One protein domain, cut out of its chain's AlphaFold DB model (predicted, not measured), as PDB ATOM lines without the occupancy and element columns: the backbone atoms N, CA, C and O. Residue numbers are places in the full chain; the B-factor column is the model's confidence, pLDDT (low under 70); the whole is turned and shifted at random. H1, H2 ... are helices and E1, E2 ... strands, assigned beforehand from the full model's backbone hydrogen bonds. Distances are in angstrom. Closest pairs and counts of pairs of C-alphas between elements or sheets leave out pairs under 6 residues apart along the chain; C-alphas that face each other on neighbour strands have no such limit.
ATOM      1  N   HIS A   2     181.841 245.617 229.165       36.78
ATOM      2  CA  HIS A   2     181.207 245.791 227.842       36.78
ATOM      3  C   HIS A   2     182.038 245.209 226.688       36.78
ATOM      4  O   HIS A   2     181.502 244.427 225.916       36.78
ATOM      5  N   HIS A   3     183.350 245.463 226.649       43.44
ATOM      6  CA  HIS A   3     184.231 244.915 225.606       43.44
ATOM      7  C   HIS A   3     184.440 243.397 225.683       43.44
ATOM      8  O   HIS A   3     184.663 242.757 224.666       43.44
ATOM      9  N   LEU A   4     184.325 242.805 226.875       43.91
ATOM     10  CA  LEU A   4     184.558 241.374 227.087       43.91
ATOM     11  C   LEU A   4     183.294 240.538 226.848       43.91
ATOM     12  O   LEU A   4     183.358 239.473 226.241       43.91
ATOM     13  N   LYS A   5     182.126 241.069 227.239       44.34
ATOM     14  CA  LYS A   5     180.832 240.543 226.793       44.34
ATOM     15  C   LYS A   5     180.688 240.708 225.282       44.34
ATOM     16  O   LYS A   5     180.272 239.759 224.641       44.34
ATOM     17  N   GLN A   6     181.095 241.844 224.708       49.28
ATOM     18  CA  GLN A   6     181.188 241.994 223.253       49.28
ATOM     19  C   GLN A   6     182.104 240.939 222.644       49.28
ATOM     20  O   GLN A   6     181.691 240.321 221.683       49.28
ATOM     21  N   PHE A   7     183.284 240.678 223.207       51.44
ATOM     22  CA  PHE A   7     184.203 239.654 222.703       51.44
ATOM     23  C   PHE A   7     183.584 238.245 222.707       51.44
ATOM     24  O   PHE A   7     183.610 237.558 221.690       51.44
ATOM     25  N   PHE A   8     182.935 237.852 223.807       52.66
ATOM     26  CA  PHE A   8     182.183 236.596 223.891       52.66
ATOM     27  C   PHE A   8     181.032 236.546 222.872       52.66
ATOM     28  O   PHE A   8     180.863 235.553 222.166       52.66
ATOM     29  N   TYR A   9     180.284 237.645 222.732       53.84
ATOM     30  CA  TYR A   9     179.240 237.784 221.719       53.84
ATOM     31  C   TYR A   9     179.800 237.738 220.296       53.84
ATOM     32  O   TYR A   9     179.157 237.142 219.449       53.84
ATOM     33  N   PHE A  10     180.977 238.306 220.023       56.72
ATOM     34  CA  PHE A  10     181.629 238.306 218.711       56.72
ATOM     35  C   PHE A  10     182.148 236.921 218.333       56.72
ATOM     36  O   PHE A  10     182.015 236.537 217.175       56.72
ATOM     37  N   ILE A  11     182.678 236.149 219.287       56.66
ATOM     38  CA  ILE A  11     183.045 234.750 219.037       56.66
ATOM     39  C   ILE A  11     181.793 233.928 218.713       56.66
ATOM     40  O   ILE A  11     181.799 233.165 217.749       56.66
ATOM     41  N   ILE A  12     180.707 234.118 219.468       54.22
ATOM     42  CA  ILE A  12     179.443 233.408 219.232       54.22
ATOM     43  C   ILE A  12     178.769 233.857 217.921       54.22
ATOM     44  O   ILE A  12     178.283 233.007 217.180       54.22
ATOM     45  N   LEU A  13     178.777 235.153 217.578       54.12
ATOM     46  CA  LEU A  13     178.231 235.667 216.309       54.12
ATOM     47  C   LEU A  13     179.102 235.289 215.101       54.12
ATOM     48  O   LEU A  13     178.583 235.110 214.004       54.12
ATOM     49  N   GLY A  14     180.421 235.169 215.285       54.06
ATOM     50  CA  GLY A  14     181.378 234.833 214.228       54.06
ATOM     51  C   GLY A  14     181.255 233.400 213.701       54.06
ATOM     52  O   GLY A  14     181.767 233.103 212.626       54.06
ATOM     53  N   LEU A  15     180.531 232.529 214.411       55.06
ATOM     54  CA  LEU A  15     180.190 231.169 213.974       55.06
ATOM     55  C   LEU A  15     179.118 231.133 212.866       55.06
ATOM     56  O   LEU A  15     178.767 230.058 212.393       55.06
ATOM     57  N   VAL A  16     178.577 232.282 212.443       50.78
ATOM     58  CA  VAL A  16     177.523 232.359 211.411       50.78
ATOM     59  C   VAL A  16     178.098 232.416 209.977       50.78
ATOM     60  O   VAL A  16     177.350 232.333 209.007       50.78
ATOM     61  N   ALA A  17     179.423 232.502 209.805       49.50
ATOM     62  CA  ALA A  17     180.068 232.503 208.487       49.50
ATOM     63  C   ALA A  17     180.517 231.086 208.060       49.50
ATOM     64  O   ALA A  17     181.028 230.318 208.870       49.50
ATOM     65  N   CYS A  18     180.288 230.741 206.787       52.84
ATOM     66  CA  CYS A  18     180.416 229.407 206.186       52.84
ATOM     67  C   CYS A  18     181.709 228.631 206.539       52.84
ATOM     68  O   CYS A  18     182.789 229.213 206.586       52.84
ATOM     69  N   ASN A  19     181.576 227.299 206.668       61.88
ATOM     70  CA  ASN A  19     182.578 226.280 207.064       61.88
ATOM     71  C   ASN A  19     182.797 226.074 208.573       61.88
ATOM     72  O   ASN A  19     183.925 225.962 209.049       61.88
ATOM     73  N   VAL A  20     181.702 225.936 209.325       70.06
ATOM     74  CA  VAL A  20     181.741 225.465 210.716       70.06
ATOM     75  C   VAL A  20     181.588 223.947 210.765       70.06
ATOM     76  O   VAL A  20     180.604 223.390 210.279       70.06
ATOM     77  N   SER A  21     182.554 223.275 211.387       76.19
ATOM     78  CA  SER A  21     182.420 221.891 211.832       76.19
ATOM     79  C   SER A  21     181.676 221.832 213.171       76.19
ATOM     80  O   SER A  21     181.820 222.710 214.019       76.19
ATOM     81  N   VAL A  22     180.868 220.798 213.392       81.44
ATOM     82  CA  VAL A  22     180.191 220.563 214.677       81.44
ATOM     83  C   VAL A  22     180.428 219.117 215.091       81.44
ATOM     84  O   VAL A  22     180.178 218.204 214.305       81.44
ATOM     85  N   ASN A  23     180.898 218.918 216.324       78.81
ATOM     86  CA  ASN A  23     181.273 217.632 216.916       78.81
ATOM     87  C   ASN A  23     182.303 216.844 216.085       78.81
ATOM     88  O   ASN A  23     182.286 215.612 216.087       78.81
ATOM     89  N   LYS A  24     183.167 217.535 215.328       88.94
ATOM     90  CA  LYS A  24     184.277 216.896 214.614       88.94
ATOM     91  C   LYS A  24     185.558 217.683 214.774       88.94
ATOM     92  O   LYS A  24     185.565 218.916 214.665       88.94
ATOM     93  N   ASP A  25     186.623 216.920 214.947       94.62
ATOM     94  CA  ASP A  25     187.980 217.423 214.945       94.62
ATOM     95  C   ASP A  25     188.370 217.857 213.532       94.62
ATOM     96  O   ASP A  25     187.965 217.262 212.529       94.62
ATOM     97  N   ILE A  26     189.148 218.928 213.468       95.38
ATOM     98  CA  ILE A  26     189.804 219.403 212.259       95.38
ATOM     99  C   ILE A  26     191.276 219.050 212.417       95.38
ATOM    100  O   ILE A  26     191.913 219.494 213.370       95.38
ATOM    101  N   ILE A  27     191.803 218.260 211.486       97.50
ATOM    102  CA  ILE A  27     193.194 217.812 211.500       97.50
ATOM    103  C   ILE A  27     193.877 218.351 210.247       97.50
ATOM    104  O   ILE A  27     193.412 218.107 209.132       97.50
ATOM    105  N   ILE A  28     194.966 219.090 210.437       97.81
ATOM    106  CA  ILE A  28     195.896 219.469 209.375       97.81
ATOM    107  C   ILE A  28     197.119 218.574 209.539       97.81
ATOM    108  O   ILE A  28     197.816 218.674 210.542       97.81
ATOM    109  N   GLU A  29     197.335 217.668 208.589       98.31
ATOM    110  CA  GLU A  29     198.491 216.761 208.599       98.31
ATOM    111  C   GLU A  29     199.813 217.523 208.462       98.31
ATOM    112  O   GLU A  29     199.837 218.653 207.971       98.31
ATOM    113  N   ASP A  30     200.914 216.876 208.835       98.62
ATOM    114  CA  ASP A  30     202.253 217.461 208.785       98.62
ATOM    115  C   ASP A  30     202.628 217.983 207.388       98.62
ATOM    116  O   ASP A  30     202.280 217.411 206.346       98.62
ATOM    117  N   GLY A  31     203.370 219.089 207.359       97.88
ATOM    118  CA  GLY A  31     203.886 219.707 206.138       97.88
ATOM    119  C   GLY A  31     202.827 220.380 205.259       97.88
ATOM    120  O   GLY A  31     203.132 220.782 204.132       97.88
ATOM    121  N   LYS A  32     201.569 220.475 205.706       98.25
ATOM    122  CA  LYS A  32     200.488 221.046 204.895       98.25
ATOM    123  C   LYS A  32     200.436 222.565 204.999       98.25
ATOM    124  O   LYS A  32     200.686 223.170 206.040       98.25
ATOM    125  N   VAL A  33     200.003 223.175 203.899       98.06
ATOM    126  CA  VAL A  33     199.576 224.573 203.861       98.06
ATOM    127  C   VAL A  33     198.053 224.603 203.798       98.06
ATOM    128  O   VAL A  33     197.458 224.002 202.904       98.06
ATOM    129  N   HIS A  34     197.424 225.306 204.732       97.00
ATOM    130  CA  HIS A  34     195.990 225.556 204.752       97.00
ATOM    131  C   HIS A  34     195.717 227.047 204.551       97.00
ATOM    132  O   HIS A  34     196.363 227.893 205.164       97.00
ATOM    133  N   GLN A  35     194.744 227.357 203.699       96.25
ATOM    134  CA  GLN A  35     194.285 228.717 203.435       96.25
ATOM    135  C   GLN A  35     192.843 228.847 203.914       96.25
ATOM    136  O   GLN A  35     191.980 228.082 203.481       96.25
ATOM    137  N   GLY A  36     192.579 229.839 204.760       92.94
ATOM    138  CA  GLY A  36     191.256 230.120 205.302       92.94
ATOM    139  C   GLY A  36     191.091 229.740 206.773       92.94
ATOM    140  O   GLY A  36     191.990 229.228 207.436       92.94
ATOM    141  N   ASN A  37     189.908 230.056 207.299       93.44
ATOM    142  CA  ASN A  37     189.589 229.854 208.707       93.44
ATOM    143  C   ASN A  37     189.253 228.388 208.996       93.44
ATOM    144  O   ASN A  37     188.471 227.769 208.274       93.44
ATOM    145  N   LEU A  38     189.742 227.883 210.126       93.62
ATOM    146  CA  LEU A  38     189.346 226.598 210.692       93.62
ATOM    147  C   LEU A  38     188.401 226.865 211.853       93.62
ATOM    148  O   LEU A  38     188.754 227.580 212.787       93.62
ATOM    149  N   THR A  39     187.175 226.355 211.806       92.69
ATOM    150  CA  THR A  39     186.190 226.620 212.860       92.69
ATOM    151  C   THR A  39     185.418 225.362 213.227       92.69
ATOM    152  O   THR A  39     184.849 224.706 212.358       92.69
ATOM    153  N   THR A  40     185.377 225.032 214.520       90.56
ATOM    154  CA  THR A  40     184.610 223.888 215.030       90.56
ATOM    155  C   THR A  40     183.905 224.180 216.360       90.56
ATOM    156  O   THR A  40     184.338 225.015 217.153       90.56
ATOM    157  N   VAL A  41     182.797 223.494 216.625       90.44
ATOM    158  CA  VAL A  41     182.106 223.487 217.923       90.44
ATOM    159  C   VAL A  41     182.153 222.065 218.469       90.44
ATOM    160  O   VAL A  41     181.739 221.143 217.773       90.44
ATOM    161  N   ASN A  42     182.628 221.882 219.707       88.38
ATOM    162  CA  ASN A  42     182.860 220.562 220.326       88.38
ATOM    163  C   ASN A  42     183.830 219.663 219.539       88.38
ATOM    164  O   ASN A  42     183.626 218.453 219.444       88.38
ATOM    165  N   GLY A  43     184.848 220.258 218.930       92.50
ATOM    166  CA  GLY A  43     185.915 219.538 218.252       92.50
ATOM    167  C   GLY A  43     187.257 220.191 218.534       92.50
ATOM    168  O   GLY A  43     187.332 221.377 218.878       92.50
ATOM    169  N   ASN A  44     188.315 219.416 218.378       96.69
ATOM    170  CA  ASN A  44     189.681 219.902 218.451       96.69
ATOM    171  C   ASN A  44     190.127 220.445 217.091       96.69
ATOM    172  O   ASN A  44     189.639 220.022 216.043       96.69
ATOM    173  N   ILE A  45     191.073 221.377 217.107       97.62
ATOM    174  CA  ILE A  45     191.848 221.750 215.925       97.62
ATOM    175  C   ILE A  45     193.275 221.284 216.188       97.62
ATOM    176  O   ILE A  45     193.943 221.810 217.075       97.62
ATOM    177  N   LEU A  46     193.710 220.273 215.444       98.50
ATOM    178  CA  LEU A  46     195.030 219.665 215.561       98.50
ATOM    179  C   LEU A  46     195.818 220.016 214.303       98.50
ATOM    180  O   LEU A  46     195.516 219.524 213.215       98.50
ATOM    181  N   ILE A  47     196.787 220.912 214.438       98.69
ATOM    182  CA  ILE A  47     197.693 221.296 213.357       98.69
ATOM    183  C   ILE A  47     198.990 220.531 213.571       98.69
ATOM    184  O   ILE A  47     199.588 220.641 214.636       98.69
ATOM    185  N   GLY A  48     199.398 219.753 212.574       98.62
ATOM    186  CA  GLY A  48     200.625 218.970 212.588       98.62
ATOM    187  C   GLY A  48     201.893 219.821 212.579       98.62
ATOM    188  O   GLY A  48     201.879 221.049 212.733       98.62
ATOM    189  N   GLU A  49     203.019 219.151 212.407       98.75
ATOM    190  CA  GLU A  49     204.337 219.774 212.343       98.75
ATOM    191  C   GLU A  49     204.598 220.398 210.971       98.75
ATOM    192  O   GLU A  49     204.050 219.963 209.956       98.75
ATOM    193  N   ASN A  50     205.481 221.397 210.913       98.56
ATOM    194  CA  ASN A  50     205.934 222.031 209.668       98.56
ATOM    195  C   ASN A  50     204.781 222.564 208.793       98.56
ATOM    196  O   ASN A  50     204.861 222.576 207.562       98.56
ATOM    197  N   CYS A  51     203.680 222.965 209.421       98.75
ATOM    198  CA  CYS A  51     202.479 223.434 208.750       98.75
ATOM    199  C   CYS A  51     202.473 224.953 208.595       98.75
ATOM    200  O   CYS A  51     203.078 225.694 209.371       98.75
ATOM    201  N   LYS A  52     201.695 225.436 207.629       98.69
ATOM    202  CA  LYS A  52     201.353 226.855 207.512       98.69
ATOM    203  C   LYS A  52     199.843 227.018 207.413       98.69
ATOM    204  O   LYS A  52     199.238 226.471 206.496       98.69
ATOM    205  N   VAL A  53     199.231 227.755 208.334       98.25
ATOM    206  CA  VAL A  53     197.783 228.002 208.344       98.25
ATOM    207  C   VAL A  53     197.511 229.499 208.277       98.25
ATOM    208  O   VAL A  53     197.629 230.213 209.273       98.25
ATOM    209  N   ASP A  54     197.104 229.949 207.093       96.44
ATOM    210  CA  ASP A  54     196.786 231.345 206.804       96.44
ATOM    211  C   ASP A  54     195.285 231.584 207.042       96.44
ATOM    212  O   ASP A  54     194.451 231.482 206.137       96.44
ATOM    213  N   GLY A  55     194.927 231.844 208.296       93.25
ATOM    214  CA  GLY A  55     193.564 232.126 208.735       93.25
ATOM    215  C   GLY A  55     193.382 231.999 210.247       93.25
ATOM    216  O   GLY A  55     194.325 231.752 210.998       93.25
ATOM    217  N   ILE A  56     192.143 232.180 210.708       94.62
ATOM    218  CA  ILE A  56     191.805 232.079 212.131       94.62
ATOM    219  C   ILE A  56     191.397 230.644 212.467       94.62
ATOM    220  O   ILE A  56     190.425 230.127 211.910       94.62
ATOM    221  N   CYS A  57     192.078 230.038 213.437       95.81
ATOM    222  CA  CYS A  57     191.713 228.752 214.024       95.81
ATOM    223  C   CYS A  57     190.868 228.974 215.278       95.81
ATOM    224  O   CYS A  57     191.330 229.565 216.257       95.81
ATOM    225  N   ARG A  58     189.620 228.502 215.255       94.00
ATOM    226  CA  ARG A  58     188.625 228.766 216.294       94.00
ATOM    227  C   ARG A  58     187.896 227.511 216.755       94.00
ATOM    228  O   ARG A  58     187.287 226.816 215.948       94.00
ATOM    229  N   THR A  59     187.843 227.285 218.065       92.25
ATOM    230  CA  THR A  59     186.940 226.282 218.655       92.25
ATOM    231  C   THR A  59     186.153 226.832 219.841       92.25
ATOM    232  O   THR A  59     186.570 227.789 220.482       92.25
ATOM    233  N   VAL A  60     184.978 226.275 220.134       89.88
ATOM    234  CA  VAL A  60     184.205 226.663 221.329       89.88
ATOM    235  C   VAL A  60     184.497 225.742 222.501       89.88
ATOM    236  O   VAL A  60     184.744 226.229 223.587       89.88
ATOM    237  N   ASN A  61     184.477 224.429 222.304       89.00
ATOM    238  CA  ASN A  61     184.676 223.448 223.371       89.00
ATOM    239  C   ASN A  61     185.696 222.424 222.877       89.00
ATOM    240  O   ASN A  61     185.325 221.349 222.410       89.00
ATOM    241  N   GLY A  62     186.972 222.791 222.881       92.19
ATOM    242  CA  GLY A  62     188.003 221.950 222.289       92.19
ATOM    243  C   GLY A  62     189.405 222.500 222.464       92.19
ATOM    244  O   GLY A  62     189.608 223.670 222.795       92.19
ATOM    245  N   LEU A  63     190.374 221.624 222.247       96.38
ATOM    246  CA  LEU A  63     191.787 221.957 222.212       96.38
ATOM    247  C   LEU A  63     192.146 222.550 220.848       96.38
ATOM    248  O   LEU A  63     191.687 222.065 219.814       96.38
ATOM    249  N   ILE A  64     193.001 223.567 220.853       98.31
ATOM    250  CA  ILE A  64     193.800 223.917 219.679       98.31
ATOM    251  C   ILE A  64     195.243 223.533 219.986       98.31
ATOM    252  O   ILE A  64     195.829 224.059 220.932       98.31
ATOM    253  N   GLU A  65     195.800 222.617 219.206       98.75
ATOM    254  CA  GLU A  65     197.197 222.203 219.315       98.75
ATOM    255  C   GLU A  65     197.922 222.484 218.003       98.75
ATOM    256  O   GLU A  65     197.408 222.172 216.928       98.75
ATOM    257  N   VAL A  66     199.098 223.107 218.100       98.81
ATOM    258  CA  VAL A  66     199.946 223.438 216.953       98.81
ATOM    259  C   VAL A  66     201.277 222.713 217.099       98.81
ATOM    260  O   VAL A  66     202.006 222.930 218.069       98.81
ATOM    261  N   GLY A  67     201.564 221.834 216.142       98.75
ATOM    262  CA  GLY A  67     202.794 221.062 216.025       98.75
ATOM    263  C   GLY A  67     204.017 221.934 215.771       98.75
ATOM    264  O   GLY A  67     203.912 223.113 215.438       98.75
ATOM    265  N   GLN A  68     205.192 221.346 215.964       98.75
ATOM    266  CA  GLN A  68     206.468 222.055 215.927       98.75
ATOM    267  C   GLN A  68     206.726 222.724 214.577       98.75
ATOM    268  O   GLN A  68     206.291 222.228 213.537       98.75
ATOM    269  N   HIS A  69     207.481 223.825 214.591       98.62
ATOM    270  CA  HIS A  69     207.916 224.534 213.376       98.62
ATOM    271  C   HIS A  69     206.773 225.013 212.463       98.62
ATOM    272  O   HIS A  69     206.986 225.301 211.285       98.62
ATOM    273  N   SER A  70     205.555 225.096 212.995       98.88
ATOM    274  CA  SER A  70     204.385 225.541 212.253       98.88
ATOM    275  C   SER A  70     204.162 227.043 212.415       98.88
ATOM    276  O   SER A  70     204.470 227.635 213.448       98.88
ATOM    277  N   THR A  71     203.594 227.668 211.388       98.88
ATOM    278  CA  THR A  71     203.172 229.074 211.417       98.88
ATOM    279  C   THR A  71     201.658 229.155 211.295       98.88
ATOM    280  O   THR A  71     201.076 228.544 210.396       98.88
ATOM    281  N   VAL A  72     201.009 229.892 212.195       98.69
ATOM    282  CA  VAL A  72     199.553 230.081 212.189       98.69
ATOM    283  C   VAL A  72     199.218 231.551 212.383       98.69
ATOM    284  O   VAL A  72     199.844 232.245 213.177       98.69
ATOM    285  N   ASP A  73     198.200 232.030 211.682       98.31
ATOM    286  CA  ASP A  73     197.806 233.434 211.736       98.31
ATOM    287  C   ASP A  73     197.252 233.840 213.112       98.31
ATOM    288  O   ASP A  73     197.802 234.711 213.783       98.31
ATOM    289  N   GLU A  74     196.150 233.226 213.554       97.81
ATOM    290  CA  GLU A  74     195.455 233.611 214.787       97.81
ATOM    291  C   GLU A  74     194.731 232.425 215.428       97.81
ATOM    292  O   GLU A  74     194.115 231.612 214.735       97.81
ATOM    293  N   LEU A  75     194.746 232.358 216.763       97.88
ATOM    294  CA  LEU A  75     194.127 231.275 217.530       97.88
ATOM    295  C   LEU A  75     193.093 231.809 218.522       97.88
ATOM    296  O   LEU A  75     193.374 232.732 219.288       97.88
ATOM    297  N   GLN A  76     191.908 231.200 218.545       95.19
ATOM    298  CA  GLN A  76     190.805 231.607 219.415       95.19
ATOM    299  C   GLN A  76     190.075 230.393 220.001       95.19
ATOM    300  O   GLN A  76     189.668 229.492 219.273       95.19
ATOM    301  N   THR A  77     189.820 230.373 221.307       93.00
ATOM    302  CA  THR A  77     188.923 229.369 221.901       93.00
ATOM    303  C   THR A  77     188.035 229.930 223.008       93.00
ATOM    304  O   THR A  77     188.324 230.985 223.570       93.00
ATOM    305  N   VAL A  78     186.912 229.272 223.305       90.19
ATOM    306  CA  VAL A  78     186.025 229.680 224.406       90.19
ATOM    307  C   VAL A  78     186.270 228.823 225.635       90.19
ATOM    308  O   VAL A  78     186.792 229.329 226.607       90.19
ATOM    309  N   ASN A  79     185.944 227.542 225.615       88.44
ATOM    310  CA  ASN A  79     186.143 226.590 226.704       88.44
ATOM    311  C   ASN A  79     187.158 225.540 226.251       88.44
ATOM    312  O   ASN A  79     186.816 224.415 225.883       88.44
ATOM    313  N   GLY A  80     188.420 225.943 226.204       88.00
ATOM    314  CA  GLY A  80     189.455 225.157 225.561       88.00
ATOM    315  C   GLY A  80     190.845 225.674 225.862       88.00
ATOM    316  O   GLY A  80     191.041 226.860 226.131       88.00
ATOM    317  N   SER A  81     191.817 224.771 225.827       94.56
ATOM    318  CA  SER A  81     193.223 225.154 225.943       94.56
ATOM    319  C   SER A  81     193.841 225.349 224.564       94.56
ATOM    320  O   SER A  81     193.396 224.748 223.587       94.56
ATOM    321  N   ILE A  82     194.873 226.180 224.506       98.44
ATOM    322  CA  ILE A  82     195.739 226.363 223.347       98.44
ATOM    323  C   ILE A  82     197.128 225.855 223.739       98.44
ATOM    324  O   ILE A  82     197.659 226.239 224.787       98.44
ATOM    325  N   ARG A  83     197.696 224.960 222.931       98.81
ATOM    326  CA  ARG A  83     199.036 224.395 223.123       98.81
ATOM    327  C   ARG A  83     199.877 224.641 221.883       98.81
ATOM    328  O   ARG A  83     199.492 224.231 220.791       98.81
ATOM    329  N   LEU A  84     201.007 225.308 222.071       98.81
ATOM    330  CA  LEU A  84     201.969 225.607 221.020       98.81
ATOM    331  C   LEU A  84     203.241 224.825 221.320       98.81
ATOM    332  O   LEU A  84     203.889 225.071 222.341       98.81
ATOM    333  N   ASN A  85     203.554 223.863 220.455       98.81
ATOM    334  CA  ASN A  85     204.791 223.103 220.547       98.81
ATOM    335  C   ASN A  85     205.982 223.954 220.087       98.81
ATOM    336  O   ASN A  85     205.839 225.117 219.702       98.81
ATOM    337  N   SER A  86     207.176 223.379 220.173       98.75
ATOM    338  CA  SER A  86     208.417 224.121 219.996       98.75
ATOM    339  C   SER A  86     208.512 224.826 218.636       98.75
ATOM    340  O   SER A  86     208.126 224.278 217.601       98.75
ATOM    341  N   ASN A  87     209.085 226.030 218.631       98.69
ATOM    342  CA  ASN A  87     209.350 226.823 217.425       98.69
ATOM    343  C   ASN A  87     208.103 227.171 216.586       98.69
ATOM    344  O   ASN A  87     208.208 227.358 215.373       98.69
ATOM    345  N   VAL A  88     206.919 227.232 217.203       98.88
ATOM    346  CA  VAL A  88     205.704 227.728 216.540       98.88
ATOM    347  C   VAL A  88     205.726 229.251 216.449       98.88
ATOM    348  O   VAL A  88     206.067 229.936 217.412       98.88
ATOM    349  N   ILE A  89     205.291 229.784 215.310       98.88
ATOM    350  CA  ILE A  89     205.100 231.222 215.107       98.88
ATOM    351  C   ILE A  89     203.605 231.517 214.996       98.88
ATOM    352  O   ILE A  89     202.915 230.942 214.153       98.88
ATOM    353  N   ILE A  90     203.110 232.431 215.830       98.81
ATOM    354  CA  ILE A  90     201.765 232.996 215.710       98.81
ATOM    355  C   ILE A  90     201.870 234.436 215.215       98.81
ATOM    356  O   ILE A  90     202.386 235.298 215.925       98.81
ATOM    357  N   GLU A  91     201.364 234.706 214.013       98.69
ATOM    358  CA  GLU A  91     201.514 236.017 213.352       98.69
ATOM    359  C   GLU A  91     200.658 237.119 213.997       98.69
ATOM    360  O   GLU A  91     200.970 238.310 213.914       98.69
ATOM    361  N   LYS A  92     199.561 236.748 214.660       98.25
ATOM    362  CA  LYS A  92     198.635 237.678 215.317       98.25
ATOM    363  C   LYS A  92     198.415 237.283 216.777       98.25
ATOM    364  O   LYS A  92     199.363 237.154 217.547       98.25
ATOM    365  N   ASN A  93     197.151 237.206 217.194       96.94
ATOM    366  CA  ASN A  93     196.765 237.057 218.588       96.94
ATOM    367  C   ASN A  93     196.559 235.586 218.968       96.94
ATOM    368  O   ASN A  93     196.139 234.761 218.154       96.94
ATOM    369  N   VAL A  94     196.727 235.301 220.256       97.94
ATOM    370  CA  VAL A  94     196.246 234.071 220.893       97.94
ATOM    371  C   VAL A  94     195.198 234.446 221.932       97.94
ATOM    372  O   VAL A  94     195.462 235.265 222.813       97.94
ATOM    373  N   GLN A  95     193.989 233.892 221.826       95.50
ATOM    374  CA  GLN A  95     192.860 234.320 222.652       95.50
ATOM    375  C   GLN A  95     192.082 233.136 223.233       95.50
ATOM    376  O   GLN A  95     191.721 232.206 222.516       95.50
ATOM    377  N   THR A  96     191.767 233.177 224.530       93.38
ATOM    378  CA  THR A  96     190.874 232.191 225.164       93.38
ATOM    379  C   THR A  96     189.976 232.802 226.240       93.38
ATOM    380  O   THR A  96     190.322 233.806 226.860       93.38
ATOM    381  N   VAL A  97     188.791 232.233 226.464       90.38
ATOM    382  CA  VAL A  97     187.875 232.685 227.524       90.38
ATOM    383  C   VAL A  97     188.036 231.844 228.787       90.38
ATOM    384  O   VAL A  97     188.343 232.384 229.834       90.38
ATOM    385  N   ASN A  98     187.874 230.537 228.703       89.00
ATOM    386  CA  ASN A  98     187.895 229.570 229.791       89.00
ATOM    387  C   ASN A  98     188.872 228.447 229.429       89.00
ATOM    388  O   ASN A  98     188.479 227.336 229.067       89.00
ATOM    389  N   GLY A  99     190.165 228.742 229.503       90.06
ATOM    390  CA  GLY A  99     191.203 227.748 229.295       90.06
ATOM    391  C   GLY A  99     192.602 228.333 229.246       90.06
ATOM    392  O   GLY A  99     192.801 229.544 229.311       90.06
ATOM    393  N   SER A 100     193.584 227.437 229.210       95.75
ATOM    394  CA  SER A 100     194.995 227.802 229.346       95.75
ATOM    395  C   SER A 100     195.668 228.042 228.000       95.75
ATOM    396  O   SER A 100     195.279 227.444 226.997       95.75
ATOM    397  N   VAL A 101     196.706 228.873 227.994       98.50
ATOM    398  CA  VAL A 101     197.642 229.013 226.873       98.50
ATOM    399  C   VAL A 101     198.993 228.490 227.339       98.50
ATOM    400  O   VAL A 101     199.538 229.001 228.314       98.50
ATOM    401  N   ASN A 102     199.522 227.471 226.665       98.75
ATOM    402  CA  ASN A 102     200.831 226.898 226.970       98.75
ATOM    403  C   ASN A 102     201.723 227.015 225.735       98.75
ATOM    404  O   ASN A 102     201.368 226.491 224.679       98.75
ATOM    405  N   CYS A 103     202.857 227.691 225.887       98.75
ATOM    406  CA  CYS A 103     203.860 227.866 224.845       98.75
ATOM    407  C   CYS A 103     205.143 227.165 225.276       98.75
ATOM    408  O   CYS A 103     205.652 227.440 226.367       98.75
ATOM    409  N   ASP A 104     205.627 226.252 224.442       98.62
ATOM    410  CA  ASP A 104     206.909 225.588 224.646       98.62
ATOM    411  C   ASP A 104     208.062 226.374 223.998       98.62
ATOM    412  O   ASP A 104     207.885 227.473 223.468       98.62
ATOM    413  N   SER A 105     209.255 225.792 224.066       98.56
ATOM    414  CA  SER A 105     210.511 226.437 223.705       98.56
ATOM    415  C   SER A 105     210.544 226.981 222.275       98.56
ATOM    416  O   SER A 105     210.171 226.296 221.321       98.56
ATOM    417  N   GLY A 106     211.009 228.219 222.109       98.56
ATOM    418  CA  GLY A 106     211.163 228.881 220.814       98.56
ATOM    419  C   GLY A 106     209.860 229.381 220.187       98.56
ATOM    420  O   GLY A 106     209.874 229.819 219.038       98.56
ATOM    421  N   VAL A 107     208.727 229.315 220.896       98.94
ATOM    422  CA  VAL A 107     207.467 229.893 220.409       98.94
ATOM    423  C   VAL A 107     207.578 231.415 220.322       98.94
ATOM    424  O   VAL A 107     208.018 232.062 221.271       98.94
ATOM    425  N   VAL A 108     207.101 231.989 219.216       98.94
ATOM    426  CA  VAL A 108     207.012 233.441 219.015       98.94
ATOM    427  C   VAL A 108     205.571 233.837 218.722       98.94
ATOM    428  O   VAL A 108     204.975 233.383 217.747       98.94
ATOM    429  N   ILE A 109     205.011 234.725 219.540       98.88
ATOM    430  CA  ILE A 109     203.700 235.339 219.321       98.88
ATOM    431  C   ILE A 109     203.927 236.808 218.975       98.88
ATOM    432  O   ILE A 109     204.334 237.603 219.819       98.88
ATOM    433  N   ARG A 110     203.657 237.170 217.719       98.69
ATOM    434  CA  ARG A 110     203.946 238.501 217.159       98.69
ATOM    435  C   ARG A 110     203.072 239.622 217.734       98.69
ATOM    436  O   ARG A 110     203.433 240.788 217.642       98.69
ATOM    437  N   HIS A 111     201.909 239.293 218.303       98.38
ATOM    438  CA  HIS A 111     201.013 240.272 218.929       98.38
ATOM    439  C   HIS A 111     200.667 239.883 220.374       98.38
ATOM    440  O   HIS A 111     201.560 239.657 221.186       98.38
ATOM    441  N   ASP A 112     199.377 239.882 220.732       98.19
ATOM    442  CA  ASP A 112     198.931 239.750 222.115       98.19
ATOM    443  C   ASP A 112     198.518 238.321 222.473       98.19
ATOM    444  O   ASP A 112     197.889 237.617 221.676       98.19
ATOM    445  N   ILE A 113     198.705 237.975 223.747       98.38
ATOM    446  CA  ILE A 113     197.959 236.894 224.399       98.38
ATOM    447  C   ILE A 113     196.832 237.510 225.227       98.38
ATOM    448  O   ILE A 113     197.072 238.381 226.063       98.38
ATOM    449  N   LYS A 114     195.589 237.060 225.027       96.25
ATOM    450  CA  LYS A 114     194.408 237.556 225.754       96.25
ATOM    451  C   LYS A 114     193.634 236.397 226.376       96.25
ATOM    452  O   LYS A 114     193.140 235.536 225.654       96.25
ATOM    453  N   THR A 115     193.474 236.386 227.698       93.50
ATOM    454  CA  THR A 115     192.666 235.374 228.400       93.50
ATOM    455  C   THR A 115     191.621 236.000 229.327       93.50
ATOM    456  O   THR A 115     191.725 237.172 229.693       93.50
ATOM    457  N   ILE A 116     190.576 235.253 229.701       91.31
ATOM    458  CA  ILE A 116     189.654 235.673 230.774       91.31
ATOM    459  C   ILE A 116     189.919 234.831 232.014       91.31
ATOM    460  O   ILE A 116     190.455 235.336 232.994       91.31
ATOM    461  N   ASN A 117     189.601 233.547 231.945       89.00
ATOM    462  CA  ASN A 117     189.740 232.567 233.004       89.00
ATOM    463  C   ASN A 117     190.665 231.456 232.506       89.00
ATOM    464  O   ASN A 117     190.251 230.547 231.788       89.00
ATOM    465  N   GLY A 118     191.936 231.530 232.875       90.69
ATOM    466  CA  GLY A 118     192.889 230.483 232.546       90.69
ATOM    467  C   GLY A 118     194.318 230.982 232.528       90.69
ATOM    468  O   GLY A 118     194.588 232.140 232.200       90.69
ATOM    469  N   SER A 119     195.218 230.090 232.929       96.31
ATOM    470  CA  SER A 119     196.625 230.416 233.079       96.31
ATOM    471  C   SER A 119     197.337 230.540 231.739       96.31
ATOM    472  O   SER A 119     196.975 229.899 230.749       96.31
ATOM    473  N   ILE A 120     198.372 231.368 231.732       98.69
ATOM    474  CA  ILE A 120     199.278 231.559 230.605       98.69
ATOM    475  C   ILE A 120     200.644 231.064 231.055       98.69
ATOM    476  O   ILE A 120     201.155 231.515 232.079       98.69
ATOM    477  N   LYS A 121     201.222 230.118 230.321       98.81
ATOM    478  CA  LYS A 121     202.532 229.536 230.621       98.81
ATOM    479  C   LYS A 121     203.434 229.677 229.410       98.81
ATOM    480  O   LYS A 121     203.123 229.121 228.358       98.81
ATOM    481  N   LEU A 122     204.524 230.410 229.582       98.75
ATOM    482  CA  LEU A 122     205.555 230.625 228.577       98.75
ATOM    483  C   LEU A 122     206.850 229.973 229.060       98.75
ATOM    484  O   LEU A 122     207.287 230.223 230.187       98.75
ATOM    485  N   LYS A 123     207.431 229.114 228.224       98.62
ATOM    486  CA  LYS A 123     208.717 228.461 228.461       98.62
ATOM    487  C   LYS A 123     209.613 228.714 227.257       98.62
ATOM    488  O   LYS A 123     209.268 228.282 226.166       98.62
ATOM    489  N   ASP A 124     210.729 229.406 227.469       98.56
ATOM    490  CA  ASP A 124     211.645 229.867 226.417       98.56
ATOM    491  C   ASP A 124     210.914 230.509 225.221       98.56
ATOM    492  O   ASP A 124     211.234 230.240 224.064       98.56
ATOM    493  N   ALA A 125     209.872 231.301 225.492       98.75
ATOM    494  CA  ALA A 125     208.989 231.853 224.468       98.75
ATOM    495  C   ALA A 125     209.011 233.385 224.459       98.75
ATOM    496  O   ALA A 125     209.321 234.036 225.460       98.75
ATOM    497  N   GLU A 126     208.631 233.961 223.322       98.88
ATOM    498  CA  GLU A 126     208.610 235.401 223.093       98.88
ATOM    499  C   GLU A 126     207.201 235.888 222.739       98.88
ATOM    500  O   GLU A 126     206.534 235.349 221.855       98.88
ATOM    501  N   VAL A 127     206.756 236.945 223.418       98.88
ATOM    502  CA  VAL A 127     205.555 237.712 223.074       98.88
ATOM    503  C   VAL A 127     205.997 239.115 222.689       98.88
ATOM    504  O   VAL A 127     206.506 239.870 223.519       98.88
ATOM    505  N   GLU A 128     205.806 239.474 221.423       98.81
ATOM    506  CA  GLU A 128     206.309 240.741 220.886       98.81
ATOM    507  C   GLU A 128     205.432 241.947 221.233       98.81
ATOM    508  O   GLU A 128     205.865 243.086 221.063       98.81
ATOM    509  N   ASN A 129     204.225 241.713 221.751       98.62
ATOM    510  CA  ASN A 129     203.393 242.757 222.332       98.62
ATOM    511  C   ASN A 129     203.000 242.406 223.775       98.62
ATOM    512  O   ASN A 129     203.869 242.126 224.599       98.62
ATOM    513  N   SER A 130     201.713 242.465 224.120       98.62
ATOM    514  CA  SER A 130     201.268 242.452 225.512       98.62
ATOM    515  C   SER A 130     200.539 241.165 225.891       98.62
ATOM    516  O   SER A 130     199.867 240.522 225.082       98.62
ATOM    517  N   ILE A 131     200.590 240.827 227.176       98.69
ATOM    518  CA  ILE A 131     199.753 239.786 227.773       98.69
ATOM    519  C   ILE A 131     198.621 240.459 228.543       98.69
ATOM    520  O   ILE A 131     198.846 241.367 229.341       98.69
ATOM    521  N   ARG A 132     197.382 240.010 228.344       97.38
ATOM    522  CA  ARG A 132     196.219 240.524 229.071       97.38
ATOM    523  C   ARG A 132     195.372 239.395 229.629       97.38
ATOM    524  O   ARG A 132     194.972 238.504 228.887       97.38
ATOM    525  N   THR A 133     195.017 239.478 230.907       94.75
ATOM    526  CA  THR A 133     194.094 238.520 231.528       94.75
ATOM    527  C   THR A 133     193.148 239.167 232.539       94.75
ATOM    528  O   THR A 133     193.355 240.305 232.959       94.75
ATOM    529  N   THR A 134     192.062 238.468 232.880       92.62
ATOM    530  CA  THR A 134     191.099 238.882 233.919       92.62
ATOM    531  C   THR A 134     191.359 238.123 235.220       92.62
ATOM    532  O   THR A 134     191.531 238.750 236.257       92.62
ATOM    533  N   ASN A 135     191.444 236.790 235.153       90.44
ATOM    534  CA  ASN A 135     191.502 235.876 236.299       90.44
ATOM    535  C   ASN A 135     192.549 234.756 236.122       90.44
ATOM    536  O   ASN A 135     192.448 233.706 236.754       90.44
ATOM    537  N   GLY A 136     193.507 234.923 235.208       93.06
ATOM    538  CA  GLY A 136     194.533 233.925 234.913       93.06
ATOM    539  C   GLY A 136     195.862 234.212 235.599       93.06
ATOM    540  O   GLY A 136     196.370 235.326 235.510       93.06
ATOM    541  N   ASP A 137     196.460 233.190 236.206       97.38
ATOM    542  CA  ASP A 137     197.871 233.242 236.591       97.38
ATOM    543  C   ASP A 137     198.769 233.280 235.346       97.38
ATOM    544  O   ASP A 137     198.452 232.683 234.311       97.38
ATOM    545  N   ILE A 138     199.914 233.944 235.453       98.62
ATOM    546  CA  ILE A 138     200.898 234.058 234.374       98.62
ATOM    547  C   ILE A 138     202.221 233.498 234.875       98.62
ATOM    548  O   ILE A 138     202.711 233.907 235.923       98.62
ATOM    549  N   PHE A 139     202.806 232.576 234.118       98.75
ATOM    550  CA  PHE A 139     204.087 231.956 234.430       98.75
ATOM    551  C   PHE A 139     205.038 232.156 233.259       98.75
ATOM    552  O   PHE A 139     204.814 231.610 232.178       98.75
ATOM    553  N   LEU A 140     206.091 232.931 233.491       98.75
ATOM    554  CA  LEU A 140     207.196 233.124 232.568       98.75
ATOM    555  C   LEU A 140     208.398 232.335 233.076       98.75
ATOM    556  O   LEU A 140     208.793 232.467 234.236       98.75
ATOM    557  N   ASN A 141     208.957 231.508 232.204       98.56
ATOM    558  CA  ASN A 141     210.167 230.744 232.447       98.56
ATOM    559  C   ASN A 141     211.100 230.972 231.259       98.56
ATOM    560  O   ASN A 141     210.751 230.595 230.137       98.56
ATOM    561  N   HIS A 142     212.220 231.658 231.493       98.56
ATOM    562  CA  HIS A 142     213.168 232.060 230.452       98.56
ATOM    563  C   HIS A 142     212.507 232.728 229.232       98.56
ATOM    564  O   HIS A 142     212.858 232.481 228.086       98.56
ATOM    565  N   SER A 143     211.473 233.536 229.468       98.81
ATOM    566  CA  SER A 143     210.619 234.083 228.412       98.81
ATOM    567  C   SER A 143     210.721 235.602 228.326       98.81
ATOM    568  O   SER A 143     210.992 236.277 229.321       98.81
ATOM    569  N   LEU A 144     210.455 236.146 227.139       98.88
ATOM    570  CA  LEU A 144     210.473 237.581 226.865       98.88
ATOM    571  C   LEU A 144     209.063 238.083 226.551       98.88
ATOM    572  O   LEU A 144     208.397 237.581 225.651       98.88
ATOM    573  N   VAL A 145     208.629 239.123 227.257       98.88
ATOM    574  CA  VAL A 145     207.434 239.902 226.914       98.88
ATOM    575  C   VAL A 145     207.882 241.323 226.601       98.88
ATOM    576  O   VAL A 145     208.300 242.047 227.502       98.88
ATOM    577  N   LYS A 146     207.812 241.730 225.330       98.81
ATOM    578  CA  LYS A 146     208.246 243.074 224.898       98.81
ATOM    579  C   LYS A 146     207.278 244.180 225.332       98.81
ATOM    580  O   LYS A 146     207.674 245.328 225.507       98.81
ATOM    581  N   GLY A 147     205.996 243.853 225.484       98.69
ATOM    582  CA  GLY A 147     204.959 244.787 225.913       98.69
ATOM    583  C   GLY A 147     204.624 244.695 227.399       98.69
ATOM    584  O   GLY A 147     205.428 244.276 228.233       98.69
ATOM    585  N   ASP A 148     203.399 245.103 227.726       98.81
ATOM    586  CA  ASP A 148     202.891 245.113 229.093       98.81
ATOM    587  C   ASP A 148     202.260 243.761 229.477       98.81
ATOM    588  O   ASP A 148     201.712 243.034 228.643       98.81
ATOM    589  N   ILE A 149     202.222 243.474 230.777       98.69
ATOM    590  CA  ILE A 149     201.315 242.488 231.371       98.69
ATOM    591  C   ILE A 149     200.170 243.232 232.055       98.69
ATOM    592  O   ILE A 149     200.389 244.042 232.952       98.69
ATOM    593  N   ILE A 150     198.931 242.959 231.651       98.19
ATOM    594  CA  ILE A 150     197.762 243.744 232.054       98.19
ATOM    595  C   ILE A 150     196.701 242.841 232.694       98.19
ATOM    596  O   ILE A 150     196.103 241.997 232.023       98.19
ATOM    597  N   ILE A 151     196.397 243.086 233.968       95.69
ATOM    598  CA  ILE A 151     195.340 242.405 234.723       95.69
ATOM    599  C   ILE A 151     194.102 243.301 234.811       95.69
ATOM    600  O   ILE A 151     194.122 244.364 235.436       95.69
ATOM    601  N   LYS A 152     193.005 242.871 234.183       91.06
ATOM    602  CA  LYS A 152     191.722 243.587 234.157       91.06
ATOM    603  C   LYS A 152     190.668 242.848 234.964       91.06
ATOM    604  O   LYS A 152     189.930 242.054 234.396       91.06
ATOM    605  N   ARG A 153     190.561 243.146 236.259       83.00
ATOM    606  CA  ARG A 153     189.620 242.496 237.183       83.00
ATOM    607  C   ARG A 153     188.822 243.526 237.975       83.00
ATOM    608  O   ARG A 153     189.376 244.518 238.436       83.00
ATOM    609  N   LYS A 154     187.513 243.302 238.136       74.62
ATOM    610  CA  LYS A 154     186.617 244.212 238.873       74.62
ATOM    611  C   LYS A 154     186.358 243.757 240.310       74.62
ATOM    612  O   LYS A 154     186.404 242.571 240.615       74.62
ATOM    613  N   ARG A 155     185.994 244.725 241.165       63.12
ATOM    614  CA  ARG A 155     185.747 244.563 242.612       63.12
ATOM    615  C   ARG A 155     184.739 243.476 242.996       63.12
ATOM    616  O   ARG A 155     184.877 242.857 244.038       63.12
ATOM    617  N   GLU A 156     183.733 243.248 242.163       59.97
ATOM    618  CA  GLU A 156     182.655 242.284 242.433       59.97
ATOM    619  C   GLU A 156     183.103 240.820 242.261       59.97
ATOM    620  O   GLU A 156     182.412 239.912 242.704       59.97
ATOM    621  N   GLU A 157     184.274 240.577 241.662       59.94
ATOM    622  CA  GLU A 157     184.805 239.238 241.374       59.94
ATOM    623  C   GLU A 157     185.757 238.726 242.483       59.94
ATOM    624  O   GLU A 157     186.486 237.764 242.259       59.94
ATOM    625  N   MET A 158     185.817 239.389 243.651       55.66
ATOM    626  CA  MET A 158     186.999 239.424 244.539       55.66
ATOM    627  C   MET A 158     187.027 238.534 245.786       55.66
ATOM    628  O   MET A 158     188.020 238.593 246.510       55.66
ATOM    629  N   GLU A 159     186.020 237.721 246.102       55.88
ATOM    630  CA  GLU A 159     186.109 236.951 247.352       55.88
ATOM    631  C   GLU A 159     187.146 235.809 247.261       55.88
ATOM    632  O   GLU A 159     186.889 234.727 246.742       55.88
ATOM    633  N   GLY A 160     188.350 236.076 247.784       62.47
ATOM    634  CA  GLY A 160     189.331 235.078 248.222       62.47
ATOM    635  C   GLY A 160     190.431 234.668 247.235       62.47
ATOM    636  O   GLY A 160     191.422 234.091 247.678       62.47
ATOM    637  N   SER A 161     190.324 234.963 245.934       76.56
ATOM    638  CA  SER A 161     191.326 234.507 244.952       76.56
ATOM    639  C   SER A 161     192.326 235.590 244.544       76.56
ATOM    640  O   SER A 161     191.957 236.672 244.083       76.56
ATOM    641  N   LYS A 162     193.616 235.267 244.679       87.56
ATOM    642  CA  LYS A 162     194.740 236.068 244.179       87.56
ATOM    643  C   LYS A 162     195.142 235.619 242.775       87.56
ATOM    644  O   LYS A 162     195.030 234.436 242.472       87.56
ATOM    645  N   ILE A 163     195.661 236.546 241.976       93.56
ATOM    646  CA  ILE A 163     196.317 236.261 240.693       93.56
ATOM    647  C   ILE A 163     197.821 236.331 240.906       93.56
ATOM    648  O   ILE A 163     198.322 237.314 241.456       93.56
ATOM    649  N   LYS A 164     198.540 235.308 240.456       96.94
ATOM    650  CA  LYS A 164     199.998 235.260 240.528       96.94
ATOM    651  C   LYS A 164     200.615 235.502 239.159       96.94
ATOM    652  O   LYS A 164     200.232 234.877 238.173       96.94
ATOM    653  N   ILE A 165     201.602 236.387 239.121       98.31
ATOM    654  CA  ILE A 165     202.479 236.596 237.971       98.31
ATOM    655  C   ILE A 165     203.875 236.171 238.406       98.31
ATOM    656  O   ILE A 165     204.511 236.851 239.204       98.31
ATOM    657  N   TYR A 166     204.336 235.036 237.901       98.56
ATOM    658  CA  TYR A 166     205.685 234.545 238.127       98.56
ATOM    659  C   TYR A 166     206.572 234.932 236.942       98.56
ATOM    660  O   TYR A 166     206.311 234.513 235.813       98.56
ATOM    661  N   VAL A 167     207.605 235.729 237.203       98.62
ATOM    662  CA  VAL A 167     208.635 236.132 236.241       98.62
ATOM    663  C   VAL A 167     209.937 235.464 236.671       98.62
ATOM    664  O   VAL A 167     210.618 235.976 237.559       98.62
ATOM    665  N   GLY A 168     210.245 234.294 236.108       98.00
ATOM    666  CA  GLY A 168     211.374 233.493 236.584       98.00
ATOM    667  C   GLY A 168     212.322 232.967 235.519       98.00
ATOM    668  O   GLY A 168     212.034 232.998 234.319       98.00
ATOM    669  N   ASN A 169     213.453 232.440 235.990       96.25
ATOM    670  CA  ASN A 169     214.504 231.791 235.203       96.25
ATOM    671  C   ASN A 169     215.027 232.651 234.040       96.25
ATOM    672  O   ASN A 169     215.009 232.230 232.884       96.25
ATOM    673  N   GLY A 170     215.446 233.879 234.320       97.69
ATOM    674  CA  GLY A 170     215.963 234.797 233.303       97.69
ATOM    675  C   GLY A 170     214.885 235.462 232.449       97.69
ATOM    676  O   GLY A 170     215.192 235.985 231.380       97.69
ATOM    677  N   SER A 171     213.618 235.419 232.874       98.75
ATOM    678  CA  SER A 171     212.533 236.053 232.123       98.75
ATOM    679  C   SER A 171     212.615 237.574 232.194       98.75
ATOM    680  O   SER A 171     213.006 238.148 233.210       98.75
ATOM    681  N   THR A 172     212.180 238.231 231.125       98.81
ATOM    682  CA  THR A 172     212.151 239.691 231.027       98.81
ATOM    683  C   THR A 172     210.775 240.171 230.590       98.81
ATOM    684  O   THR A 172     210.231 239.709 229.588       98.81
ATOM    685  N   VAL A 173     210.234 241.149 231.313       98.81
ATOM    686  CA  VAL A 173     209.106 241.968 230.857       98.81
ATOM    687  C   VAL A 173     209.643 243.362 230.559       98.81
ATOM    688  O   VAL A 173     210.072 244.068 231.470       98.81
ATOM    689  N   GLU A 174     209.659 243.765 229.291       98.88
ATOM    690  CA  GLU A 174     210.189 245.078 228.906       98.88
ATOM    691  C   GLU A 174     209.211 246.216 229.213       98.88
ATOM    692  O   GLU A 174     209.634 247.334 229.513       98.88
ATOM    693  N   GLY A 175     207.910 245.929 229.169       98.69
ATOM    694  CA  GLY A 175     206.864 246.864 229.551       98.69
ATOM    695  C   GLY A 175     206.546 246.852 231.046       98.69
ATOM    696  O   GLY A 175     207.334 246.464 231.909       98.69
ATOM    697  N   ASN A 176     205.347 247.329 231.354       98.75
ATOM    698  CA  ASN A 176     204.813 247.463 232.700       98.75
ATOM    699  C   ASN A 176     204.018 246.220 233.109       98.75
ATOM    700  O   ASN A 176     203.455 245.516 232.274       98.75
ATOM    701  N   ILE A 177     203.862 246.023 234.416       98.62
ATOM    702  CA  ILE A 177     202.838 245.136 234.972       98.62
ATOM    703  C   ILE A 177     201.740 246.014 235.572       98.62
ATOM    704  O   ILE A 177     201.956 246.715 236.560       98.62
ATOM    705  N   LEU A 178     200.557 245.999 234.960       98.06
ATOM    706  CA  LEU A 178     199.448 246.896 235.269       98.06
ATOM    707  C   LEU A 178     198.238 246.108 235.759       98.06
ATOM    708  O   LEU A 178     197.604 245.400 234.978       98.06
ATOM    709  N   ALA A 179     197.866 246.277 237.024       95.25
ATOM    710  CA  ALA A 179     196.633 245.720 237.564       95.25
ATOM    711  C   ALA A 179     195.579 246.805 237.827       95.25
ATOM    712  O   ALA A 179     195.893 247.925 238.243       95.25
ATOM    713  N   ASP A 180     194.307 246.476 237.595       93.00
ATOM    714  CA  ASP A 180     193.196 247.290 238.098       93.00
ATOM    715  C   ASP A 180     193.205 247.310 239.643       93.00
ATOM    716  O   ASP A 180     193.711 246.399 240.305       93.00
ATOM    717  N   GLU A 181     192.654 248.367 240.243       88.12
ATOM    718  CA  GLU A 181     192.634 248.517 241.700       88.12
ATOM    719  C   GLU A 181     191.958 247.329 242.396       88.12
ATOM    720  O   GLU A 181     190.881 246.875 242.003       88.12
ATOM    721  N   ASN A 182     192.568 246.871 243.491       84.25
ATOM    722  CA  ASN A 182     192.126 245.733 244.299       84.25
ATOM    723  C   ASN A 182     192.158 244.370 243.585       84.25
ATOM    724  O   ASN A 182     191.717 243.397 244.185       84.25
ATOM    725  N   ALA A 183     192.700 244.244 242.364       87.94
ATOM    726  CA  ALA A 183     192.712 242.990 241.592       87.94
ATOM    727  C   ALA A 183     193.351 241.773 242.304       87.94
ATOM    728  O   ALA A 183     193.215 240.649 241.821       87.94
ATOM    729  N   GLY A 184     194.020 241.980 243.445       90.69
ATOM    730  CA  GLY A 184     194.599 240.912 244.254       90.69
ATOM    731  C   GLY A 184     195.772 240.250 243.542       90.69
ATOM    732  O   GLY A 184     195.817 239.026 243.455       90.69
ATOM    733  N   VAL A 185     196.679 241.057 242.985       94.44
ATOM    734  CA  VAL A 185     197.802 240.578 242.172       94.44
ATOM    735  C   VAL A 185     199.074 240.490 243.006       94.44
ATOM    736  O   VAL A 185     199.434 241.424 243.724       94.44
ATOM    737  N   GLU A 186     199.760 239.363 242.871       96.44
ATOM    738  CA  GLU A 186     201.066 239.088 243.455       96.44
ATOM    739  C   GLU A 186     202.057 238.820 242.319       96.44
ATOM    740  O   GLU A 186     201.835 237.935 241.492       96.44
ATOM    741  N   VAL A 187     203.127 239.607 242.250       98.12
ATOM    742  CA  VAL A 187     204.202 239.453 241.267       98.12
ATOM    743  C   VAL A 187     205.410 238.866 241.978       98.12
ATOM    744  O   VAL A 187     205.919 239.474 242.914       98.12
ATOM    745  N   ILE A 188     205.870 237.706 241.526       98.44
ATOM    746  CA  ILE A 188     207.043 237.013 242.055       98.44
ATOM    747  C   ILE A 188     208.124 237.077 240.982       98.44
ATOM    748  O   ILE A 188     207.913 236.579 239.877       98.44
ATOM    749  N   ILE A 189     209.257 237.704 241.293       98.31
ATOM    750  CA  ILE A 189     210.372 237.891 240.356       98.31
ATOM    751  C   ILE A 189     211.585 237.126 240.882       98.31
ATOM    752  O   ILE A 189     212.032 237.370 242.004       98.31
ATOM    753  N   SER A 190     212.113 236.199 240.086       97.62
ATOM    754  CA  SER A 190     213.350 235.486 240.423       97.62
ATOM    755  C   SER A 190     214.570 236.403 240.308       97.62
ATOM    756  O   SER A 190     214.581 237.316 239.488       97.62
ATOM    757  N   LYS A 191     215.623 236.140 241.088       96.19
ATOM    758  CA  LYS A 191     216.892 236.903 241.104       96.19
ATOM    759  C   LYS A 191     217.512 237.221 239.744       96.19
ATOM    760  O   LYS A 191     218.217 238.218 239.630       96.19
ATOM    761  N   ASP A 192     217.329 236.348 238.765       96.94
ATOM    762  CA  ASP A 192     217.900 236.457 237.421       96.94
ATOM    763  C   ASP A 192     216.939 237.085 236.403       96.94
ATOM    764  O   ASP A 192     217.276 237.200 235.231       96.94
ATOM    765  N   SER A 193     215.744 237.470 236.842       98.44
ATOM    766  CA  SER A 193     214.655 237.950 236.003       98.44
ATOM    767  C   SER A 193     214.364 239.422 236.276       98.44
ATOM    768  O   SER A 193     214.639 239.936 237.362       98.44
ATOM    769  N   GLU A 194     213.779 240.116 235.302       98.06
ATOM    770  CA  GLU A 194     213.529 241.552 235.424       98.06
ATOM    771  C   GLU A 194     212.199 242.009 234.819       98.06
ATOM    772  O   GLU A 194     211.667 241.450 233.859       98.06
ATOM    773  N   VAL A 195     211.672 243.089 235.395       98.56
ATOM    774  CA  VAL A 195     210.578 243.886 234.837       98.56
ATOM    775  C   VAL A 195     211.137 245.292 234.648       98.56
ATOM    776  O   VAL A 195     211.423 245.973 235.632       98.56
ATOM    777  N   LYS A 196     211.340 245.711 233.396       98.50
ATOM    778  CA  LYS A 196     211.973 247.000 233.066       98.50
ATOM    779  C   LYS A 196     211.027 248.183 233.289       98.50
ATOM    780  O   LYS A 196     211.477 249.289 233.592       98.50
ATOM    781  N   GLY A 197     209.722 247.967 233.119       98.19
ATOM    782  CA  GLY A 197     208.691 248.966 233.376       98.19
ATOM    783  C   GLY A 197     208.259 249.038 234.842       98.19
ATOM    784  O   GLY A 197     208.889 248.506 235.754       98.19
ATOM    785  N   LYS A 198     207.143 249.728 235.085       98.12
ATOM    786  CA  LYS A 198     206.573 249.884 236.429       98.12
ATOM    787  C   LYS A 198     205.638 248.731 236.773       98.12
ATOM    788  O   LYS A 198     204.917 248.229 235.914       98.12
ATOM    789  N   ILE A 199     205.579 248.386 238.056       98.12
ATOM    790  CA  ILE A 199     204.580 247.468 238.611       98.12
ATOM    791  C   ILE A 199     203.538 248.300 239.366       98.12
ATOM    792  O   ILE A 199     203.872 249.015 240.312       98.12
ATOM    793  N   HIS A 200     202.279 248.235 238.936       97.38
ATOM    794  CA  HIS A 200     201.173 249.025 239.475       97.38
ATOM    795  C   HIS A 200     200.072 248.135 240.059       97.38
ATOM    796  O   HIS A 200     199.608 247.204 239.401       97.38
ATOM    797  N   ASN A 201     199.613 248.477 241.271       94.50
ATOM    798  CA  ASN A 201     198.522 247.809 241.999       94.50
ATOM    799  C   ASN A 201     198.737 246.306 242.243       94.50
ATOM    800  O   ASN A 201     197.783 245.526 242.262       94.50
ATOM    801  N   ALA A 202     199.987 245.905 242.464       94.75
ATOM    802  CA  ALA A 202     200.352 244.541 242.810       94.75
ATOM    803  C   ALA A 202     201.333 244.519 243.985       94.75
ATOM    804  O   ALA A 202     202.085 245.469 244.200       94.75
ATOM    805  N   ILE A 203     201.320 243.422 244.739       94.69
ATOM    806  CA  ILE A 203     202.341 243.126 245.747       94.69
ATOM    807  C   ILE A 203     203.509 242.463 245.023       94.69
ATOM    808  O   ILE A 203     203.298 241.480 244.317       94.69
ATOM    809  N   THR A 204     204.725 242.973 245.198       95.25
ATOM    810  CA  THR A 204     205.928 242.391 244.588       95.25
ATOM    811  C   THR A 204     206.738 241.622 245.623       95.25
ATOM    812  O   THR A 204     207.024 242.135 246.702       95.25
ATOM    813  N   LEU A 205     207.120 240.401 245.263       94.19
ATOM    814  CA  LEU A 205     207.997 239.511 246.009       94.19
ATOM    815  C   LEU A 205     209.199 239.163 245.126       94.19
ATOM    816  O   LEU A 205     209.057 238.968 243.919       94.19
ATOM    817  N   THR A 206     210.379 239.088 245.725       88.88
ATOM    818  CA  THR A 206     211.625 238.728 245.035       88.88
ATOM    819  C   THR A 206     212.212 237.474 245.669       88.88
ATOM    820  O   THR A 206     212.331 237.438 246.897       88.88
ATOM    821  N   GLU A 207     212.600 236.486 244.858       80.44
ATOM    822  CA  GLU A 207     213.118 235.176 245.309       80.44
ATOM    823  C   GLU A 207     214.502 234.837 244.737       80.44
ATOM    824  O   GLU A 207     214.723 235.039 243.522       80.44
TER     825      GLU A 207
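AT A GLANCE: This is residues 2 to 207 of the 207 residues of an uncharacterized protein of Calditrichaeota bacterium (UniProt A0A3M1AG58). The chain is wound in stacked turns, a solenoid of short parallel strands that goes to and fro between two sheets of ten strands each, face to face as a sandwich. A third, narrower side is formed by E3, the first residues of E6 and E8, and a row of short paired stretches beyond them, while H1 runs lengthwise over the outside of the sheet that holds E10. The printed part has 206 residues, with one named helix followed by twenty named strands, E1 to E20; the class is mostly strand, though under half of the residues are in named elements. One sheet has the order E2 E5 E7 E9 E11 E13 E15 E17 E19 E20, the other is branched at E6, and the neighbours in both are parallel. The whole is compact, with a radius of gyration of the C-alphas of 16.9 A and spans of 47 by 36 by 21 A.

IN THESE COORDINATES: H1 holds residues 2 to 14, begins at C-alpha 2 at (181.207, 245.791, 227.842) and is 17.5 A long. Then come E1, residues 20 to 22, E2, 26 to 28, E3, 33 to 35, E4, 38 to 41, and E5, 45 to 47. E6, residues 52 to 59, is the longest strand by residues, 18.2 A from C-alpha 52 at (201.353, 226.855, 207.512) to C-alpha 59, and it bends by 80 degrees at residue 55. E7 holds residues 64 to 66; E8, 71 to 77, is 17.7 A long. E9 is 82 to 84, E10 94 to 98, E11 101 to 103, E12 113 to 117, E13 120 to 123, E14 131 to 133, E15 138 to 141 and E16 149 to 151. E17, residues 163 to 168, is 15.9 A long; E18 is 177 to 179, and E19, 185 to 189, is 13.0 A long. E20, residues 202 to 206, ends at C-alpha 206 at (211.625, 238.728, 245.035).

HOW THE PARTS SIT: H1 is on the branched sheet at a height over the sheet of 10.6 A, across the strands, at 80 degrees to E10 on the local plane. Its closest C-alphas to E10 are those of Phe 8 and Val 97, 7.8 A apart. In that sheet E3, beside residues 52 to 54, and E4, beside residues 57 to 59, lie on one side of E6, and E8 lies on the other side. E1 is the neighbour of E4, with N 21 and O 39 at 2.9 A; E6 and E8 have N 53 and O 71 at 2.9 A. From E8 the neighbours go on through E10, E12, E14 and E16 to the edge strand E18; N 114 and O 94 of E12 and E10 are 2.9 A apart. In the other sheet E2 and E20 are the edge strands; N 46 and O 26 of E5 and E2 are 2.9 A apart, and N 203 and O 185 of E20 and E19 are 2.9 A apart. The two sheets stand 12.0 A centre to centre where they face each other, with their strands at 32 degrees. Between them, the closest C-alphas of E5 and E6 are those of Ile 45 and Thr 59, 7.2 A apart. Short parallel pairings join residues 71 to 72 of E8 with 89 to 90, and those with 108 to 109. In H1 every O i to N i+4 pair is within hydrogen-bond range.

THE WHOLE: The two C-alphas farthest apart, those of Cys 18 and Glu 207, are 51.3 A apart. The printed part has no cut and ends at the chain's last residue. The links E16 to E17 and E19 to E20 are long, with 11 and 12 residues. The mean pLDDT of the printed part is 90.6; residues 2 to 19 and 155 to 160 are under 70.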